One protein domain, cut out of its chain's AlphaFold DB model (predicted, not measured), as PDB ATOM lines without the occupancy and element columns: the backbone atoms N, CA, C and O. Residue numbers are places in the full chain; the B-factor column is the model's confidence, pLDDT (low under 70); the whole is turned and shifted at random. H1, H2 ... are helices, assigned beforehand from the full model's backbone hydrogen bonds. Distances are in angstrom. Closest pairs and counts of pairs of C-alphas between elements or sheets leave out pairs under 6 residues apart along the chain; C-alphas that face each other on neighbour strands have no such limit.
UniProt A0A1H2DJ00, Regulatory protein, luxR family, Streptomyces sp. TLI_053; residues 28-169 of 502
ATOM      1  N   ARG A  28     -30.766 -34.918 116.502       78.12
ATOM      2  CA  ARG A  28     -30.254 -34.784 115.127       78.12
ATOM      3  C   ARG A  28     -29.619 -36.068 114.575       78.12
ATOM      4  O   ARG A  28     -29.641 -36.284 113.371       78.12
ATOM      5  N   GLN A  29     -29.015 -36.902 115.422       82.44
ATOM      6  CA  GLN A  29     -28.487 -38.215 115.023       82.44
ATOM      7  C   GLN A  29     -29.619 -39.210 114.739       82.44
ATOM      8  O   GLN A  29     -29.520 -39.981 113.788       82.44
ATOM      9  N   LEU A  30     -30.700 -39.148 115.520       84.38
ATOM     10  CA  LEU A  30     -31.917 -39.925 115.279       84.38
ATOM     11  C   LEU A  30     -32.595 -39.513 113.971       84.38
ATOM     12  O   LEU A  30     -33.022 -40.381 113.217       84.38
ATOM     13  N   ASP A  31     -32.630 -38.217 113.655       85.25
ATOM     14  CA  ASP A  31     -33.189 -37.742 112.385       85.25
ATOM     15  C   ASP A  31     -32.383 -38.267 111.185       85.25
ATOM     16  O   ASP A  31     -32.964 -38.817 110.253       85.25
ATOM     17  N   VAL A  32     -31.043 -38.231 111.250       87.38
ATOM     18  CA  VAL A  32     -30.169 -38.837 110.222       87.38
ATOM     19  C   VAL A  32     -30.451 -40.334 110.048       87.38
ATOM     20  O   VAL A  32     -30.533 -40.813 108.918       87.38
ATOM     21  N   LEU A  33     -30.612 -41.082 111.143       87.44
ATOM     22  CA  LEU A  33     -30.934 -42.511 111.089       87.44
ATOM     23  C   LEU A  33     -32.323 -42.782 110.519       87.44
ATOM     24  O   LEU A  33     -32.476 -43.709 109.730       87.44
ATOM     25  N   ARG A  34     -33.320 -41.971 110.878       88.12
ATOM     26  CA  ARG A  34     -34.686 -42.098 110.364       88.12
ATOM     27  C   ARG A  34     -34.716 -41.892 108.850       88.12
ATOM     28  O   ARG A  34     -35.318 -42.687 108.135       88.12
ATOM     29  N   MET A  35     -34.017 -40.874 108.352       87.12
ATOM     30  CA  MET A  35     -33.904 -40.613 106.912       87.12
ATOM     31  C   MET A  35     -33.079 -41.693 106.199       87.12
ATOM     32  O   MET A  35     -33.448 -42.155 105.120       87.12
ATOM     33  N   ALA A  36     -32.017 -42.196 106.836       86.00
ATOM     34  CA  ALA A  36     -31.262 -43.335 106.319       86.00
ATOM     35  C   ALA A  36     -32.117 -44.614 106.227       86.00
ATOM     36  O   ALA A  36     -32.005 -45.335 105.234       86.00
ATOM     37  N   GLY A  37     -32.991 -44.868 107.209       85.56
ATOM     38  CA  GLY A  37     -33.954 -45.976 107.232       85.56
ATOM     39  C   GLY A  37     -35.014 -45.897 106.132       85.56
ATOM     40  O   GLY A  37     -35.427 -46.917 105.590       85.56
ATOM     41  N   ARG A  38     -35.377 -44.679 105.709       85.62
ATOM     42  CA  ARG A  38     -36.221 -44.425 104.523       85.62
ATOM     43  C   ARG A  38     -35.482 -44.611 103.196       85.62
ATOM     44  O   ARG A  38     -36.070 -44.470 102.130       85.62
ATOM     45  N   GLY A  39     -34.187 -44.923 103.243       85.75
ATOM     46  CA  GLY A  39     -33.373 -45.125 102.053       85.75
ATOM     47  C   GLY A  39     -32.857 -43.834 101.423       85.75
ATOM     48  O   GLY A  39     -32.330 -43.895 100.309       85.75
ATOM     49  N   GLU A  40     -32.929 -42.694 102.109       86.88
ATOM     50  CA  GLU A  40     -32.417 -41.430 101.578       86.88
ATOM     51  C   GLU A  40     -30.897 -41.488 101.316       86.88
ATOM     52  O   GLU A  40     -30.129 -42.229 101.954       86.88
ATOM     53  N   THR A  41     -30.448 -40.763 100.291       86.50
ATOM     54  CA  THR A  41     -29.023 -40.572  99.994       86.50
ATOM     55  C   THR A  41     -28.413 -39.552 100.949       86.50
ATOM     56  O   THR A  41     -29.108 -38.732 101.542       86.50
ATOM     57  N   THR A  42     -27.085 -39.559 101.084       84.12
ATOM     58  CA  THR A  42     -26.368 -38.560 101.893       84.12
ATOM     59  C   THR A  42     -26.692 -37.127 101.453       84.12
ATOM     60  O   THR A  42     -26.782 -36.244 102.297       84.12
ATOM     61  N   GLU A  43     -26.915 -36.909 100.155       81.12
ATOM     62  CA  GLU A  43     -27.354 -35.633  99.574       81.12
ATOM     63  C   GLU A  43     -28.757 -35.222 100.018       81.12
ATOM     64  O   GLU A  43     -28.967 -34.076 100.408       81.12
ATOM     65  N   GLN A  44     -29.712 -36.152  99.984       88.00
ATOM     66  CA  GLN A  44     -31.090 -35.902 100.410       88.00
ATOM     67  C   GLN A  44     -31.150 -35.576 101.906       88.00
ATOM     68  O   GLN A  44     -31.739 -34.567 102.290       88.00
ATOM     69  N   ILE A  45     -30.427 -36.347 102.724       86.62
ATOM     70  CA  ILE A  45     -30.306 -36.115 104.170       86.62
ATOM     71  C   ILE A  45     -29.651 -34.755 104.447       86.62
ATOM     72  O   ILE A  45     -30.084 -34.023 105.333       86.62
ATOM     73  N   ALA A  46     -28.606 -34.404 103.692       85.31
ATOM     74  CA  ALA A  46     -27.915 -33.123 103.817       85.31
ATOM     75  C   ALA A  46     -28.862 -31.956 103.529       85.31
ATOM     76  O   ALA A  46     -28.997 -31.059 104.357       85.31
ATOM     77  N   ARG A  47     -29.594 -32.026 102.413       88.12
ATOM     78  CA  ARG A  47     -30.573 -31.008 102.023       88.12
ATOM     79  C   ARG A  47     -31.700 -30.863 103.043       88.12
ATOM     80  O   ARG A  47     -32.085 -29.747 103.364       88.12
ATOM     81  N   ALA A  48     -32.224 -31.969 103.557       87.00
ATOM     82  CA  ALA A  48     -33.373 -31.942 104.452       87.00
ATOM     83  C   ALA A  48     -33.037 -31.517 105.890       87.00
ATOM     84  O   ALA A  48     -33.907 -31.012 106.596       87.00
ATOM     85  N   LEU A  49     -31.793 -31.720 106.332       86.94
ATOM     86  CA  LEU A  49     -31.335 -31.327 107.668       86.94
ATOM     87  C   LEU A  49     -30.580 -29.993 107.687       86.94
ATOM     88  O   LEU A  49     -30.049 -29.636 108.740       86.94
ATOM     89  N   ASP A  50     -30.517 -29.298 106.548       86.31
ATOM     90  CA  ASP A  50     -29.708 -28.092 106.342       86.31
ATOM     91  C   ASP A  50     -28.244 -28.305 106.778       86.31
ATOM     92  O   ASP A  50     -27.665 -27.608 107.613       86.31
ATOM     93  N   LEU A  51     -27.655 -29.390 106.273       82.62
ATOM     94  CA  LEU A  51     -26.278 -29.795 106.534       82.62
ATOM     95  C   LEU A  51     -25.501 -29.882 105.227       82.62
ATOM     96  O   LEU A  51     -26.044 -30.152 104.161       82.62
ATOM     97  N   THR A  52     -24.182 -29.754 105.315       80.50
ATOM     98  CA  THR A  52     -23.309 -30.085 104.188       80.50
ATOM     99  C   THR A  52     -23.212 -31.609 104.031       80.50
ATOM    100  O   THR A  52     -23.243 -32.347 105.023       80.50
ATOM    101  N   MET A  53     -23.043 -32.113 102.803       79.94
ATOM    102  CA  MET A  53     -22.812 -33.547 102.559       79.94
ATOM    103  C   MET A  53     -21.668 -34.142 103.405       79.94
ATOM    104  O   MET A  53     -21.874 -35.208 103.997       79.94
ATOM    105  N   PRO A  54     -20.495 -33.483 103.542       71.12
ATOM    106  CA  PRO A  54     -19.448 -33.950 104.450       71.12
ATOM    107  C   PRO A  54     -19.896 -33.983 105.915       71.12
ATOM    108  O   PRO A  54     -19.545 -34.907 106.647       71.12
ATOM    109  N   GLY A  55     -20.720 -33.019 106.341       71.75
ATOM    110  CA  GLY A  55     -21.294 -32.972 107.683       71.75
ATOM    111  C   GLY A  55     -22.211 -34.160 107.986       71.75
ATOM    112  O   GLY A  55     -22.172 -34.700 109.094       71.75
ATOM    113  N   VAL A  56     -22.999 -34.615 107.008       77.56
ATOM    114  CA  VAL A  56     -23.816 -35.833 107.143       77.56
ATOM    115  C   VAL A  56     -22.943 -37.084 107.162       77.56
ATOM    116  O   VAL A  56     -23.127 -37.935 108.032       77.56
ATOM    117  N   ALA A  57     -21.964 -37.191 106.259       73.69
ATOM    118  CA  ALA A  57     -21.059 -38.338 106.199       73.69
ATOM    119  C   ALA A  57     -20.280 -38.527 107.514       73.69
ATOM    120  O   ALA A  57     -20.224 -39.636 108.051       73.69
ATOM    121  N   GLU A  58     -19.755 -37.440 108.084       74.44
ATOM    122  CA  GLU A  58     -19.058 -37.451 109.374       74.44
ATOM    123  C   GLU A  58     -19.997 -37.835 110.525       74.44
ATOM    124  O   GLU A  58     -19.631 -38.618 111.404       74.44
ATOM    125  N   ARG A  59     -21.249 -37.361 110.512       78.12
ATOM    126  CA  ARG A  59     -22.251 -37.759 111.512       78.12
ATOM    127  C   ARG A  59     -22.604 -39.238 111.419       78.12
ATOM    128  O   ARG A  59     -22.645 -39.891 112.455       78.12
ATOM    129  N   VAL A  60     -22.799 -39.779 110.215       78.31
ATOM    130  CA  VAL A  60     -23.037 -41.216 109.995       78.31
ATOM    131  C   VAL A  60     -21.827 -42.040 110.445       78.31
ATOM    132  O   VAL A  60     -21.994 -43.083 111.076       78.31
ATOM    133  N   LYS A  61     -20.602 -41.564 110.186       78.00
ATOM    134  CA  LYS A  61     -19.358 -42.208 110.635       78.00
ATOM    135  C   LYS A  61     -19.242 -42.233 112.161       78.00
ATOM    136  O   LYS A  61     -19.007 -43.297 112.729       78.00
ATOM    137  N   ARG A  62     -19.457 -41.098 112.837       76.06
ATOM    138  CA  ARG A  62     -19.467 -41.022 114.310       76.06
ATOM    139  C   ARG A  62     -20.563 -41.882 114.916       76.06
ATOM    140  O   ARG A  62     -20.338 -42.535 115.924       76.06
ATOM    141  N   LEU A  63     -21.734 -41.902 114.291       80.62
ATOM    142  CA  LEU A  63     -22.862 -42.705 114.736       80.62
ATOM    143  C   LEU A  63     -22.546 -44.203 114.647       80.62
ATOM    144  O   LEU A  63     -22.762 -44.921 115.617       80.62
ATOM    145  N   ARG A  64     -21.941 -44.656 113.542       85.31
ATOM    146  CA  ARG A  64     -21.438 -46.033 113.409       85.31
ATOM    147  C   ARG A  64     -20.410 -46.374 114.483       85.31
ATOM    148  O   ARG A  64     -20.545 -47.397 115.139       85.31
ATOM    149  N   PHE A  65     -19.422 -45.505 114.687       76.88
ATOM    150  CA  PHE A  65     -18.389 -45.706 115.703       76.88
ATOM    151  C   PHE A  65     -18.982 -45.810 117.117       76.88
ATOM    152  O   PHE A  65     -18.636 -46.714 117.873       76.88
ATOM    153  N   ASN A  66     -19.916 -44.920 117.453       77.38
ATOM    154  CA  ASN A  66     -20.566 -44.877 118.760       77.38
ATOM    155  C   ASN A  66     -21.457 -46.093 119.031       77.38
ATOM    156  O   ASN A  66     -21.510 -46.558 120.167       77.38
ATOM    157  N   LEU A  67     -22.144 -46.600 118.005       79.00
ATOM    158  CA  LEU A  67     -22.996 -47.788 118.104       79.00
ATOM    159  C   LEU A  67     -22.220 -49.104 117.940       79.00
ATOM    160  O   LEU A  67     -22.801 -50.164 118.124       79.00
ATOM    161  N   GLY A  68     -20.930 -49.064 117.583       79.19
ATOM    162  CA  GLY A  68     -20.165 -50.270 117.236       79.19
ATOM    163  C   GLY A  68     -20.620 -50.924 115.925       79.19
ATOM    164  O   GLY A  68     -20.382 -52.106 115.702       79.19
ATOM    165  N   ALA A  69     -21.285 -50.167 115.053       83.75
ATOM    166  CA  ALA A  69     -21.882 -50.685 113.836       83.75
ATOM    167  C   ALA A  69     -20.871 -50.801 112.688       83.75
ATOM    168  O   ALA A  69     -20.179 -49.840 112.330       83.75
ATOM    169  N   VAL A  70     -20.875 -51.958 112.025       83.25
ATOM    170  CA  VAL A  70     -19.987 -52.255 110.889       83.25
ATOM    171  C   VAL A  70     -20.315 -51.387 109.679       83.25
ATOM    172  O   VAL A  70     -19.412 -50.876 109.024       83.25
ATOM    173  N   ASN A  71     -21.595 -51.150 109.394       87.88
ATOM    174  CA  ASN A  71     -22.045 -50.340 108.264       87.88
ATOM    175  C   ASN A  71     -23.309 -49.536 108.624       87.88
ATOM    176  O   ASN A  71     -23.794 -49.586 109.755       87.88
ATOM    177  N   ARG A  72     -23.830 -48.745 107.677       88.44
ATOM    178  CA  ARG A  72     -24.997 -47.876 107.921       88.44
ATOM    179  C   ARG A  72     -26.298 -48.649 108.191       88.44
ATOM    180  O   ARG A  72     -27.154 -48.137 108.899       88.44
ATOM    181  N   ILE A  73     -26.440 -49.848 107.620       90.81
ATOM    182  CA  ILE A  73     -27.623 -50.708 107.773       90.81
ATOM    183  C   ILE A  73     -27.616 -51.310 109.176       90.81
ATOM    184  O   ILE A  73     -28.591 -51.186 109.907       90.81
ATOM    185  N   HIS A  74     -26.466 -51.837 109.592       90.88
ATOM    186  CA  HIS A  74     -26.254 -52.337 110.945       90.88
ATOM    187  C   HIS A  74     -26.451 -51.236 111.997       90.88
ATOM    188  O   HIS A  74     -27.072 -51.459 113.030       90.88
ATOM    189  N   ALA A  75     -25.999 -50.007 111.717       88.62
ATOM    190  CA  ALA A  75     -26.214 -48.871 112.615       88.62
ATOM    191  C   ALA A  75     -27.703 -48.558 112.814       88.62
ATOM    192  O   ALA A  75     -28.117 -48.239 113.926       88.62
ATOM    193  N   PHE A  76     -28.497 -48.663 111.747       90.06
ATOM    194  CA  PHE A  76     -29.944 -48.506 111.819       90.06
ATOM    195  C   PHE A  76     -30.598 -49.642 112.620       90.06
ATOM    196  O   PHE A  76     -31.384 -49.360 113.521       90.06
ATOM    197  N   ALA A  77     -30.226 -50.900 112.360       90.06
ATOM    198  CA  ALA A  77     -30.761 -52.062 113.073       90.06
ATOM    199  C   ALA A  77     -30.469 -52.018 114.586       90.06
ATOM    200  O   ALA A  77     -31.374 -52.203 115.398       90.06
ATOM    201  N   LEU A  78     -29.237 -51.671 114.980       87.00
ATOM    202  CA  LEU A  78     -28.878 -51.490 116.390       87.00
ATOM    203  C   LEU A  78     -29.682 -50.358 117.038       87.00
ATOM    204  O   LEU A  78     -30.194 -50.517 118.145       87.00
ATOM    205  N   ALA A  79     -29.823 -49.228 116.340       86.88
ATOM    206  CA  ALA A  79     -30.561 -48.080 116.851       86.88
ATOM    207  C   ALA A  79     -32.067 -48.353 116.995       86.88
ATOM    208  O   ALA A  79     -32.689 -47.839 117.918       86.88
ATOM    209  N   TRP A  80     -32.658 -49.188 116.138       87.38
ATOM    210  CA  TRP A  80     -34.064 -49.598 116.243       87.38
ATOM    211  C   TRP A  80     -34.384 -50.274 117.583       87.38
ATOM    212  O   TRP A  80     -35.443 -50.065 118.190       87.38
ATOM    213  N   ASN A  81     -33.435 -51.073 118.072       81.44
ATOM    214  CA  ASN A  81     -33.574 -51.791 119.328       81.44
ATOM    215  C   ASN A  81     -33.318 -50.904 120.542       81.44
ATOM    216  O   ASN A  81     -34.030 -51.036 121.538       81.44
ATOM    217  N   THR A  82     -32.366 -49.975 120.453       79.75
ATOM    218  CA  THR A  82     -31.985 -49.110 121.575       79.75
ATOM    219  C   THR A  82     -32.839 -47.848 121.712       79.75
ATOM    220  O   THR A  82     -32.959 -47.334 122.821       79.75
ATOM    221  N   GLU A  83     -33.458 -47.358 120.634       83.81
ATOM    222  CA  GLU A  83     -34.165 -46.073 120.601       83.81
ATOM    223  C   GLU A  83     -35.638 -46.246 120.184       83.81
ATOM    224  O   GLU A  83     -35.952 -46.329 118.993       83.81
ATOM    225  N   PRO A  84     -36.589 -46.224 121.141       81.19
ATOM    226  CA  PRO A  84     -38.017 -46.387 120.853       81.19
ATOM    227  C   PRO A  84     -38.575 -45.365 119.853       81.19
ATOM    228  O   PRO A  84     -39.527 -45.657 119.141       81.19
ATOM    229  N   SER A  85     -37.966 -44.179 119.767       80.69
ATOM    230  CA  SER A  85     -38.381 -43.085 118.877       80.69
ATOM    231  C   SER A  85     -38.115 -43.328 117.382       80.69
ATOM    232  O   SER A  85     -38.553 -42.534 116.538       80.69
ATOM    233  N   LEU A  86     -37.370 -44.387 117.048       82.38
ATOM    234  CA  LEU A  86     -37.171 -44.841 115.671       82.38
ATOM    235  C   LEU A  86     -38.212 -45.872 115.235       82.38
ATOM    236  O   LEU A  86     -38.401 -46.021 114.034       82.38
ATOM    237  N   ARG A  87     -38.891 -46.540 116.175       83.31
ATOM    238  CA  ARG A  87     -39.849 -47.605 115.870       83.31
ATOM    239  C   ARG A  87     -41.116 -47.014 115.260       83.31
ATOM    240  O   ARG A  87     -41.778 -46.183 115.881       83.31
ATOM    241  N   THR A  88     -41.450 -47.454 114.056       78.62
ATOM    242  CA  THR A  88     -42.693 -47.103 113.363       78.62
ATOM    243  C   THR A  88     -43.686 -48.260 113.416       78.62
ATOM    244  O   THR A  88     -43.316 -49.407 113.673       78.62
ATOM    245  N   ALA A  89     -44.973 -47.942 113.269       73.88
ATOM    246  CA  ALA A  89     -46.023 -48.949 113.168       73.88
ATOM    247  C   ALA A  89     -46.052 -49.520 111.740       73.88
ATOM    248  O   ALA A  89     -45.932 -48.718 110.816       73.88
ATOM    249  N   PRO A  90     -46.267 -50.840 111.565       76.62
ATOM    250  CA  PRO A  90     -46.233 -51.514 110.267       76.62
ATOM    251  C   PRO A  90     -47.034 -50.767 109.211       76.62
ATOM    252  O   PRO A  90     -48.245 -50.573 109.344       76.62
ATOM    253  N   SER A  91     -46.330 -50.340 108.166       68.88
ATOM    254  CA  SER A  91     -46.924 -49.645 107.037       68.88
ATOM    255  C   SER A  91     -47.307 -50.655 105.949       68.88
ATOM    256  O   SER A  91     -46.466 -51.214 105.255       68.88
ATOM    257  N   GLY A  92     -48.610 -50.906 105.790       77.44
ATOM    258  CA  GLY A  92     -49.131 -51.797 104.748       77.44
ATOM    259  C   GLY A  92     -49.127 -53.289 105.108       77.44
ATOM    260  O   GLY A  92     -49.115 -53.675 106.278       77.44
ATOM    261  N   LYS A  93     -49.230 -54.143 104.081       82.38
ATOM    262  CA  LYS A  93     -49.255 -55.608 104.224       82.38
ATOM    263  C   LYS A  93     -47.831 -56.129 104.443       82.38
ATOM    264  O   LYS A  93     -46.924 -55.714 103.729       82.38
ATOM    265  N   ALA A  94     -47.661 -57.062 105.385       83.19
ATOM    266  CA  ALA A  94     -46.372 -57.707 105.624       83.19
ATOM    267  C   ALA A  94     -45.853 -58.378 104.337       83.19
ATOM    268  O   ALA A  94     -46.643 -59.041 103.652       83.19
ATOM    269  N   PRO A  95     -44.564 -58.205 103.998       87.06
ATOM    270  CA  PRO A  95     -43.987 -58.859 102.837       87.06
ATOM    271  C   PRO A  95     -43.953 -60.370 103.062       87.06
ATOM    272  O   PRO A  95     -43.628 -60.837 104.154       87.06
ATOM    273  N   ASP A  96     -44.297 -61.116 102.018       87.31
ATOM    274  CA  ASP A  96     -44.225 -62.573 102.014       87.31
ATOM    275  C   ASP A  96     -42.792 -62.971 101.644       87.31
ATOM    276  O   ASP A  96     -42.387 -62.847 100.488       87.31
ATOM    277  N   LEU A  97     -41.992 -63.312 102.657       88.88
ATOM    278  CA  LEU A  97     -40.589 -63.690 102.511       88.88
ATOM    279  C   LEU A  97     -40.417 -65.153 102.906       88.88
ATOM    280  O   LEU A  97     -40.861 -65.575 103.971       88.88
ATOM    281  N   THR A  98     -39.702 -65.902 102.078       89.50
ATOM    282  CA  THR A  98     -39.228 -67.248 102.411       89.50
ATOM    283  C   THR A  98     -38.176 -67.206 103.522       89.50
ATOM    284  O   THR A  98     -37.489 -66.199 103.704       89.50
ATOM    285  N   ASP A  99     -37.952 -68.325 104.216       86.06
ATOM    286  CA  ASP A  99     -36.933 -68.420 105.278       86.06
ATOM    287  C   ASP A  99     -35.533 -68.003 104.797       86.06
ATOM    288  O   ASP A  99     -34.775 -67.342 105.512       86.06
ATOM    289  N   ARG A 100     -35.199 -68.330 103.541       86.12
ATOM    290  CA  ARG A 100     -33.939 -67.924 102.902       86.12
ATOM    291  C   ARG A 100     -33.855 -66.415 102.688       86.12
ATOM    292  O   ARG A 100     -32.802 -65.827 102.922       86.12
ATOM    293  N   GLU A 101     -34.942 -65.784 102.262       89.94
ATOM    294  CA  GLU A 101     -35.014 -64.331 102.088       89.94
ATOM    295  C   GLU A 101     -34.972 -63.598 103.432       89.94
ATOM    296  O   GLU A 101     -34.251 -62.608 103.564       89.94
ATOM    297  N   VAL A 102     -35.659 -64.120 104.455       90.69
ATOM    298  CA  VAL A 102     -35.568 -63.616 105.833       90.69
ATOM    299  C   VAL A 102     -34.122 -63.672 106.320       90.69
ATOM    300  O   VAL A 102     -33.630 -62.690 106.880       90.69
ATOM    301  N   LEU A 103     -33.395 -64.761 106.046       89.44
ATOM    302  CA  LEU A 103     -31.989 -64.875 106.430       89.44
ATOM    303  C   LEU A 103     -31.111 -63.811 105.760       89.44
ATOM    304  O   LEU A 103     -30.253 -63.235 106.425       89.44
ATOM    305  N   VAL A 104     -31.349 -63.470 104.491       92.00
ATOM    306  CA  VAL A 104     -30.632 -62.364 103.825       92.00
ATOM    307  C   VAL A 104     -30.875 -61.034 104.542       92.00
ATOM    308  O   VAL A 104     -29.924 -60.288 104.795       92.00
ATOM    309  N   VAL A 105     -32.119 -60.745 104.939       92.06
ATOM    310  CA  VAL A 105     -32.438 -59.528 105.705       92.06
ATOM    311  C   VAL A 105     -31.749 -59.548 107.080       92.06
ATOM    312  O   VAL A 105     -31.200 -58.524 107.499       92.06
ATOM    313  N   ARG A 106     -31.689 -60.708 107.755       92.81
ATOM    314  CA  ARG A 106     -30.947 -60.884 109.020       92.81
ATOM    315  C   ARG A 106     -29.452 -60.616 108.834       92.81
ATOM    316  O   ARG A 106     -28.883 -59.830 109.594       92.81
ATOM    317  N   ILE A 107     -28.837 -61.164 107.784       89.12
ATOM    318  CA  ILE A 107     -27.419 -60.953 107.444       89.12
ATOM    319  C   ILE A 107     -27.127 -59.465 107.218       89.12
ATOM    320  O   ILE A 107     -26.170 -58.931 107.781       89.12
ATOM    321  N   TRP A 108     -27.970 -58.756 106.462       92.88
ATOM    322  CA  TRP A 108     -27.817 -57.310 106.272       92.88
ATOM    323  C   TRP A 108     -27.968 -56.522 107.578       92.88
ATOM    324  O   TRP A 108     -27.208 -55.576 107.808       92.88
ATOM    325  N   SER A 109     -28.908 -56.914 108.445       92.50
ATOM    326  CA  SER A 109     -29.116 -56.275 109.750       92.50
ATOM    327  C   SER A 109     -27.912 -56.444 110.688       92.50
ATOM    328  O   SER A 109     -27.554 -55.496 111.384       92.50
ATOM    329  N   ALA A 110     -27.206 -57.578 110.599       88.81
ATOM    330  CA  ALA A 110     -25.958 -57.859 111.316       88.81
ATOM    331  C   ALA A 110     -24.727 -57.141 110.720       88.81
ATOM    332  O   ALA A 110     -23.612 -57.227 111.242       88.81
ATOM    333  N   GLY A 111     -24.902 -56.424 109.606       88.88
ATOM    334  CA  GLY A 111     -23.831 -55.721 108.905       88.88
ATOM    335  C   GLY A 111     -23.063 -56.559 107.888       88.88
ATOM    336  O   GLY A 111     -22.013 -56.108 107.427       88.88
ATOM    337  N   GLY A 112     -23.592 -57.727 107.527       88.12
ATOM    338  CA  GLY A 112     -23.041 -58.596 106.498       88.12
ATOM    339  C   GLY A 112     -23.087 -57.987 105.100       88.12
ATOM    340  O   GLY A 112     -23.911 -57.129 104.769       88.12
ATOM    341  N   THR A 113     -22.156 -58.446 104.281       91.56
ATOM    342  CA  THR A 113     -21.993 -58.139 102.862       91.56
ATOM    343  C   THR A 113     -22.515 -59.292 102.004       91.56
ATOM    344  O   THR A 113     -22.826 -60.365 102.516       91.56
ATOM    345  N   ARG A 114     -22.537 -59.122 100.677       90.31
ATOM    346  CA  ARG A 114     -22.878 -60.216  99.752       90.31
ATOM    347  C   ARG A 114     -22.006 -61.463  99.954       90.31
ATOM    348  O   ARG A 114     -22.520 -62.570  99.907       90.31
ATOM    349  N   LYS A 115     -20.717 -61.293 100.269       88.19
ATOM    350  CA  LYS A 115     -19.816 -62.417 100.583       88.19
ATOM    351  C   LYS A 115     -20.234 -63.173 101.848       88.19
ATOM    352  O   LYS A 115     -19.956 -64.360 101.976       88.19
ATOM    353  N   ASP A 116     -20.870 -62.498 102.804       88.25
ATOM    354  CA  ASP A 116     -21.434 -63.156 103.987       88.25
ATOM    355  C   ASP A 116     -22.709 -63.928 103.628       88.25
ATOM    356  O   ASP A 116     -22.908 -65.022 104.142       88.25
ATOM    357  N   VAL A 117     -23.521 -63.414 102.695       88.38
ATOM    358  CA  VAL A 117     -24.685 -64.128 102.139       88.38
ATOM    359  C   VAL A 117     -24.252 -65.413 101.429       88.38
ATOM    360  O   VAL A 117     -24.788 -66.474 101.729       88.38
ATOM    361  N   GLU A 118     -23.246 -65.340 100.554       89.88
ATOM    362  CA  GLU A 118     -22.662 -66.504  99.867       89.88
ATOM    363  C   GLU A 118     -22.186 -67.570 100.858       89.88
ATOM    364  O   GLU A 118     -22.540 -68.742 100.739       89.88
ATOM    365  N   ARG A 119     -21.415 -67.147 101.869       91.25
ATOM    366  CA  ARG A 119     -20.816 -68.041 102.862       91.25
ATOM    367  C   ARG A 119     -21.858 -68.702 103.757       91.25
ATOM    368  O   ARG A 119     -21.755 -69.895 104.000       91.25
ATOM    369  N   LEU A 120     -22.818 -67.931 104.268       85.19
ATOM    370  CA  LEU A 120     -23.802 -68.423 105.232       85.19
ATOM    371  C   LEU A 120     -24.880 -69.277 104.563       85.19
ATOM    372  O   LEU A 120     -25.340 -70.243 105.155       85.19
ATOM    373  N   LEU A 121     -25.269 -68.960 103.325       86.06
ATOM    374  CA  LEU A 121     -26.264 -69.747 102.590       86.06
ATOM    375  C   LEU A 121     -25.659 -70.858 101.724       86.06
ATOM    376  O   LEU A 121     -26.422 -71.627 101.142       86.06
ATOM    377  N   HIS A 122     -24.327 -70.942 101.630       87.88
ATOM    378  CA  HIS A 122     -23.606 -71.863 100.746       87.88
ATOM    379  C   HIS A 122     -24.067 -71.761  99.281       87.88
ATOM    380  O   HIS A 122     -24.375 -72.758  98.628       87.88
ATOM    381  N   ILE A 123     -24.138 -70.532  98.766       89.50
ATOM    382  CA  ILE A 123     -24.578 -70.232  97.395       89.50
ATOM    383  C   ILE A 123     -23.525 -69.433  96.628       89.50
ATOM    384  O   ILE A 123     -22.675 -68.765  97.214       89.50
ATOM    385  N   THR A 124     -23.599 -69.475  95.298       90.06
ATOM    386  CA  THR A 124     -22.714 -68.701  94.418       90.06
ATOM    387  C   THR A 124     -23.025 -67.201  94.470       90.06
ATOM    388  O   THR A 124     -24.128 -66.794  94.839       90.06
ATOM    389  N   THR A 125     -22.080 -66.361  94.039       89.56
ATOM    390  CA  THR A 125     -22.256 -64.899  93.962       89.56
ATOM    391  C   THR A 125     -23.462 -64.477  93.124       89.56
ATOM    392  O   THR A 125     -24.197 -63.567  93.517       89.56
ATOM    393  N   ASP A 126     -23.705 -65.145  91.994       87.44
ATOM    394  CA  ASP A 126     -24.852 -64.845  91.132       87.44
ATOM    395  C   ASP A 126     -26.175 -65.245  91.786       87.44
ATOM    396  O   ASP A 126     -27.140 -64.479  91.740       87.44
ATOM    397  N   ALA A 127     -26.207 -66.391  92.474       84.88
ATOM    398  CA  ALA A 127     -27.365 -66.818  93.252       84.88
ATOM    399  C   ALA A 127     -27.631 -65.871  94.434       84.88
ATOM    400  O   ALA A 127     -28.776 -65.490  94.666       84.88
ATOM    401  N   ALA A 128     -26.582 -65.412  95.127       87.56
ATOM    402  CA  ALA A 128     -26.698 -64.411  96.182       87.56
ATOM    403  C   ALA A 128     -27.263 -63.097  95.629       87.56
ATOM    404  O   ALA A 128     -28.217 -62.560  96.178       87.56
ATOM    405  N   LYS A 129     -26.753 -62.604  94.497       91.75
ATOM    406  CA  LYS A 129     -27.257 -61.386  93.844       91.75
ATOM    407  C   LYS A 129     -28.719 -61.522  93.396       91.75
ATOM    408  O   LYS A 129     -29.490 -60.568  93.539       91.75
ATOM    409  N   ALA A 130     -29.105 -62.678  92.856       88.94
ATOM    410  CA  ALA A 130     -30.488 -62.964  92.481       88.94
ATOM    411  C   ALA A 130     -31.408 -62.951  93.710       88.94
ATOM    412  O   ALA A 130     -32.437 -62.278  93.687       88.94
ATOM    413  N   LEU A 131     -30.987 -63.593  94.803       90.62
ATOM    414  CA  LEU A 131     -31.729 -63.632  96.061       90.62
ATOM    415  C   LEU A 131     -31.845 -62.240  96.705       90.62
ATOM    416  O   LEU A 131     -32.936 -61.833  97.084       90.62
ATOM    417  N   GLU A 132     -30.764 -61.455  96.743       92.69
ATOM    418  CA  GLU A 132     -30.795 -60.053  97.189       92.69
ATOM    419  C   GLU A 132     -31.797 -59.224  96.365       92.69
ATOM    420  O   GLU A 132     -32.545 -58.413  96.909       92.69
ATOM    421  N   THR A 133     -31.843 -59.443  95.047       93.38
ATOM    422  CA  THR A 133     -32.792 -58.763  94.151       93.38
ATOM    423  C   THR A 133     -34.232 -59.199  94.429       93.38
ATOM    424  O   THR A 133     -35.140 -58.367  94.394       93.38
ATOM    425  N   GLN A 134     -34.447 -60.482  94.725       90.81
ATOM    426  CA  GLN A 134     -35.753 -61.031  95.073       90.81
ATOM    427  C   GLN A 134     -36.271 -60.437  96.389       90.81
ATOM    428  O   GLN A 134     -37.385 -59.920  96.413       90.81
ATOM    429  N   VAL A 135     -35.421 -60.361  97.420       92.94
ATOM    430  CA  VAL A 135     -35.729 -59.712  98.707       92.94
ATOM    431  C   VAL A 135     -36.150 -58.256  98.506       92.94
ATOM    432  O   VAL A 135     -37.160 -57.817  99.059       92.94
ATOM    433  N   LEU A 136     -35.409 -57.488  97.697       93.19
ATOM    434  CA  LEU A 136     -35.751 -56.088  97.417       93.19
ATOM    435  C   LEU A 136     -37.097 -55.952  96.690       93.19
ATOM    436  O   LEU A 136     -37.864 -55.044  96.999       93.19
ATOM    437  N   ARG A 137     -37.420 -56.863  95.763       91.31
ATOM    438  CA  ARG A 137     -38.722 -56.877  95.076       91.31
ATOM    439  C   ARG A 137     -39.861 -57.262  96.018       91.31
ATOM    440  O   ARG A 137     -40.860 -56.553  96.058       91.31
ATOM    441  N   ALA A 138     -39.696 -58.330  96.796       89.69
ATOM    442  CA  ALA A 138     -40.704 -58.827  97.732       89.69
ATOM    443  C   ALA A 138     -41.029 -57.802  98.831       89.69
ATOM    444  O   ALA A 138     -42.181 -57.637  99.218       89.69
ATOM    445  N   THR A 139     -40.025 -57.040  99.277       89.25
ATOM    446  CA  THR A 139     -40.201 -55.935 100.235       89.25
ATOM    447  C   THR A 139     -40.579 -54.598  99.588       89.25
ATOM    448  O   THR A 139     -40.771 -53.617 100.301       89.25
ATOM    449  N   SER A 140     -40.672 -54.519  98.252       89.50
ATOM    450  CA  SER A 140     -40.823 -53.257  97.500       89.50
ATOM    451  C   SER A 140     -39.794 -52.182  97.896       89.50
ATOM    452  O   SER A 140     -40.050 -50.978  97.827       89.50
ATOM    453  N   ALA A 141     -38.609 -52.615  98.328       89.44
ATOM    454  CA  ALA A 141     -37.577 -51.767  98.887       89.44
ATOM    455  C   ALA A 141     -36.586 -51.329  97.800       89.44
ATOM    456  O   ALA A 141     -35.948 -52.170  97.163       89.44
ATOM    457  N   PRO A 142     -36.332 -50.021  97.630       87.88
ATOM    458  CA  PRO A 142     -35.336 -49.557  96.666       87.88
ATOM    459  C   PRO A 142     -33.897 -49.856  97.114       87.88
ATOM    460  O   PRO A 142     -32.965 -49.785  96.314       87.88
ATOM    461  N   LYS A 143     -33.680 -50.115  98.412       92.56
ATOM    462  CA  LYS A 143     -32.360 -50.330  99.021       92.56
ATOM    463  C   LYS A 143     -32.467 -51.326 100.173       92.56
ATOM    464  O   LYS A 143     -33.461 -51.327 100.890       92.56
ATOM    465  N   ALA A 144     -31.383 -52.054 100.442       91.38
ATOM    466  CA  ALA A 144     -31.305 -53.036 101.531       91.38
ATOM    467  C   ALA A 144     -31.658 -52.461 102.918       91.38
ATOM    468  O   ALA A 144     -32.280 -53.137 103.728       91.38
ATOM    469  N   VAL A 145     -31.330 -51.190 103.185       92.50
ATOM    470  CA  VAL A 145     -31.709 -50.526 104.449       92.50
ATOM    471  C   VAL A 145     -33.228 -50.415 104.626       92.50
ATOM    472  O   VAL A 145     -33.710 -50.527 105.746       92.50
ATOM    473  N   VAL A 146     -33.970 -50.233 103.529       91.94
ATOM    474  CA  VAL A 146     -35.434 -50.146 103.551       91.94
ATOM    475  C   VAL A 146     -36.024 -51.539 103.755       91.94
ATOM    476  O   VAL A 146     -36.914 -51.688 104.575       91.94
ATOM    477  N   ALA A 147     -35.460 -52.573 103.121       92.00
ATOM    478  CA  ALA A 147     -35.867 -53.959 103.362       92.00
ATOM    479  C   ALA A 147     -35.659 -54.378 104.831       92.00
ATOM    480  O   ALA A 147     -36.541 -54.981 105.436       92.00
ATOM    481  N   VAL A 148     -34.521 -54.003 105.434       92.19
ATOM    482  CA  VAL A 148     -34.253 -54.221 106.869       92.19
ATOM    483  C   VAL A 148     -35.230 -53.434 107.742       92.19
ATOM    484  O   VAL A 148     -35.725 -53.971 108.728       92.19
ATOM    485  N   HIS A 149     -35.546 -52.190 107.377       92.19
ATOM    486  CA  HIS A 149     -36.551 -51.395 108.077       92.19
ATOM    487  C   HIS A 149     -37.930 -52.069 108.048       92.19
ATOM    488  O   HIS A 149     -38.497 -52.287 109.112       92.19
ATOM    489  N   THR A 150     -38.416 -52.493 106.881       90.62
ATOM    490  CA  THR A 150     -39.679 -53.237 106.735       90.62
ATOM    491  C   THR A 150     -39.661 -54.551 107.523       90.62
ATOM    492  O   THR A 150     -40.627 -54.874 108.212       90.62
ATOM    493  N   GLY A 151     -38.549 -55.293 107.495       89.75
ATOM    494  CA  GLY A 151     -38.392 -56.527 108.270       89.75
ATOM    495  C   GLY A 151     -38.480 -56.308 109.785       89.75
ATOM    496  O   GLY A 151     -39.110 -57.101 110.484       89.75
ATOM    497  N   LEU A 152     -37.901 -55.219 110.297       90.25
ATOM    498  CA  LEU A 152     -37.997 -54.830 111.710       90.25
ATOM    499  C   LEU A 152     -39.400 -54.328 112.078       90.25
ATOM    500  O   LEU A 152     -39.905 -54.634 113.159       90.25
ATOM    501  N   GLU A 153     -40.034 -53.577 111.180       89.31
ATOM    502  CA  GLU A 153     -41.371 -53.005 111.360       89.31
ATOM    503  C   GLU A 153     -42.448 -54.096 111.484       89.31
ATOM    504  O   GLU A 153     -43.275 -54.064 112.398       89.31
ATOM    505  N   HIS A 154     -42.379 -55.119 110.625       88.06
ATOM    506  CA  HIS A 154     -43.275 -56.280 110.641       88.06
ATOM    507  C   HIS A 154     -42.825 -57.408 111.581       88.06
ATOM    508  O   HIS A 154     -43.475 -58.450 111.629       88.06
ATOM    509  N   ARG A 155     -41.747 -57.207 112.355       88.19
ATOM    510  CA  ARG A 155     -41.169 -58.200 113.285       88.19
ATOM    511  C   ARG A 155     -40.764 -59.526 112.625       88.19
ATOM    512  O   ARG A 155     -40.774 -60.565 113.276       88.19
ATOM    513  N   LEU A 156     -40.379 -59.480 111.353       86.62
ATOM    514  CA  LEU A 156     -39.790 -60.615 110.633       86.62
ATOM    515  C   LEU A 156     -38.340 -60.861 111.068       86.62
ATOM    516  O   LEU A 156     -37.833 -61.972 110.958       86.62
ATOM    517  N   ILE A 157     -37.673 -59.818 111.574       89.62
ATOM    518  CA  ILE A 157     -36.328 -59.886 112.146       89.62
ATOM    519  C   ILE A 157     -36.257 -59.123 113.473       89.62
ATOM    520  O   ILE A 157     -37.030 -58.195 113.717       89.62
ATOM    521  N   SER A 158     -35.304 -59.499 114.328       81.00
ATOM    522  CA  SER A 158     -35.073 -58.866 115.633       81.00
ATOM    523  C   SER A 158     -34.104 -57.680 115.560       81.00
ATOM    524  O   SER A 158     -34.184 -56.765 116.376       81.00
ATOM    525  N   GLY A 159     -33.167 -57.682 114.604       77.69
ATOM    526  CA  GLY A 159     -32.100 -56.677 114.499       77.69
ATOM    527  C   GLY A 159     -31.035 -56.765 115.596       77.69
ATOM    528  O   GLY A 159     -30.256 -55.827 115.762       77.69
ATOM    529  N   THR A 160     -31.022 -57.852 116.373       81.62
ATOM    530  CA  THR A 160     -29.980 -58.163 117.371       81.62
ATOM    531  C   THR A 160     -29.044 -59.276 116.911       81.62
ATOM    532  O   THR A 160     -28.130 -59.650 117.645       81.62
ATOM    533  N   ASP A 161     -29.287 -59.826 115.723       83.19
ATOM    534  CA  ASP A 161     -28.480 -60.892 115.151       83.19
ATOM    535  C   ASP A 161     -27.046 -60.415 114.897       83.19
ATOM    536  O   ASP A 161     -26.796 -59.290 114.458       83.19
ATOM    537  N   THR A 162     -26.095 -61.308 115.141       85.81
ATOM    538  CA  THR A 162     -24.696 -61.127 114.753       85.81
ATOM    539  C   THR A 162     -24.352 -62.148 113.680       85.81
ATOM    540  O   THR A 162     -24.949 -63.219 113.618       85.81
ATOM    541  N   LEU A 163     -23.352 -61.869 112.845       81.69
ATOM    542  CA  LEU A 163     -22.914 -62.853 111.846       81.69
ATOM    543  C   LEU A 163     -22.463 -64.174 112.494       81.69
ATOM    544  O   LEU A 163     -22.648 -65.231 111.904       81.69
ATOM    545  N   ALA A 164     -21.935 -64.120 113.722       78.50
ATOM    546  CA  ALA A 164     -21.572 -65.303 114.498       78.50
ATOM    547  C   ALA A 164     -22.799 -66.105 114.971       78.50
ATOM    548  O   ALA A 164     -22.779 -67.328 114.886       78.50
ATOM    549  N   SER A 165     -23.872 -65.442 115.427       83.44
ATOM    550  CA  SER A 165     -25.104 -66.143 115.826       83.44
ATOM    551  C   SER A 165     -25.804 -66.774 114.624       83.44
ATOM    552  O   SER A 165     -26.238 -67.915 114.702       83.44
ATOM    553  N   LEU A 166     -25.821 -66.077 113.484       84.50
ATOM    554  CA  LEU A 166     -26.373 -66.607 112.236       84.50
ATOM    555  C   LEU A 166     -25.568 -67.803 111.711       84.50
ATOM    556  O   LEU A 166     -26.157 -68.768 111.243       84.50
ATOM    557  N   ALA A 167     -24.237 -67.773 111.827       81.00
ATOM    558  CA  ALA A 167     -23.386 -68.902 111.453       81.00
ATOM    559  C   ALA A 167     -23.608 -70.142 112.337       81.00
ATOM    560  O   ALA A 167     -23.433 -71.259 111.862       81.00
ATOM    561  N   ALA A 168     -23.982 -69.951 113.606       77.75
ATOM    562  CA  ALA A 168     -24.243 -71.039 114.546       77.75
ATOM    563  C   ALA A 168     -25.646 -71.662 114.389       77.75
ATOM    564  O   ALA A 168     -25.836 -72.822 114.741       77.75
ATOM    565  N   GLU A 169     -26.623 -70.906 113.879       75.06
ATOM    566  CA  GLU A 169     -28.003 -71.371 113.668       75.06
ATOM    567  C   GLU A 169     -28.176 -72.249 112.421       75.06
ATOM    568  O   GLU A 169     -29.153 -72.989 112.334       75.06
TER     569      GLU A 169
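AT A GLANCE: This is residues 28 to 169 of the 502 residues of the protein "Regulatory protein, luxR family" of Streptomyces sp. TLI_053 (UniProt A0A1H2DJ00). Two groups of helices stand next to each other, H1 to H4 in one and H5 to H8 in the other, and they meet in the middle where H4 and H8 run side by side. H9 ends the printed part near the second group, and residues 83 to 98 run round the outside from one group to the other. The printed part has 142 residues with nine named helices, H1 to H9 in chain order, and no named strand; its class is all helix. It is compact, with a radius of gyration of the C-alphas of 14.8 A, and spans 43 by 31 by 27 A.

HOW THE PARTS SIT: H1, residues 28 to 37, and H2, residues 42 to 48, only just touch, with 3 pairs of C-alphas within 8 A, the closest those of Met 35 and Ile 45 at 6.4 A. H3, residues 53 to 67, touches H2 with residues 53 to 57 alone, the closest C-alphas being those of Ala 46 and Met 53 at 5.3 A. H4, residues 72 to 82, touches H1 at a steep tilt of 64 degrees, opposite ways, with the C-alphas of Leu 33 and Phe 76 closest at 6.1 A. H5, residues 99 to 109, and H6, residues 114 to 121, form a helical hairpin, with the C-alphas of Val 104 and Val 117 closest at 6.4 A. H7, residues 125 to 138, touches H5 with residues 131 to 135 alone, about perpendicular at 87 degrees, the closest C-alphas being those of Glu 101 and Val 135 at 5.8 A. H8, residues 144 to 153, touches H4 at a shallow tilt of 16 degrees, the same way, with the C-alphas of Ile 73 and Val 145 closest at 5.3 A. H9, residues 163 to 169, is close but not clearly touching to H6, the closest C-alphas being those of Leu 120 and Ala 167 at 6.3 A. Every O i to N i+4 pair is within hydrogen-bond range in H1, H2, H3, H5, H6, H7, H8 and H9, and 6 of 7 are in H4.

IN THESE COORDINATES: H1 begins with C-alpha 28 at (-30.254, -34.784, 115.127). From first to last C-alpha H3 measures 21.1 A, H7 19.8 A, H4 15.4 A and H5 15.1 A. H9 ends with C-alpha 169 at (-28.003, -71.371, 113.668).

THE WHOLE: The two C-alphas farthest apart are those of Asp 50 and His 122, 44.5 A. The printed part has no cut. The link from H4 to H5, 16 residues, is long. The mean pLDDT of the printed part is 85.7, and residue 91 is under 70.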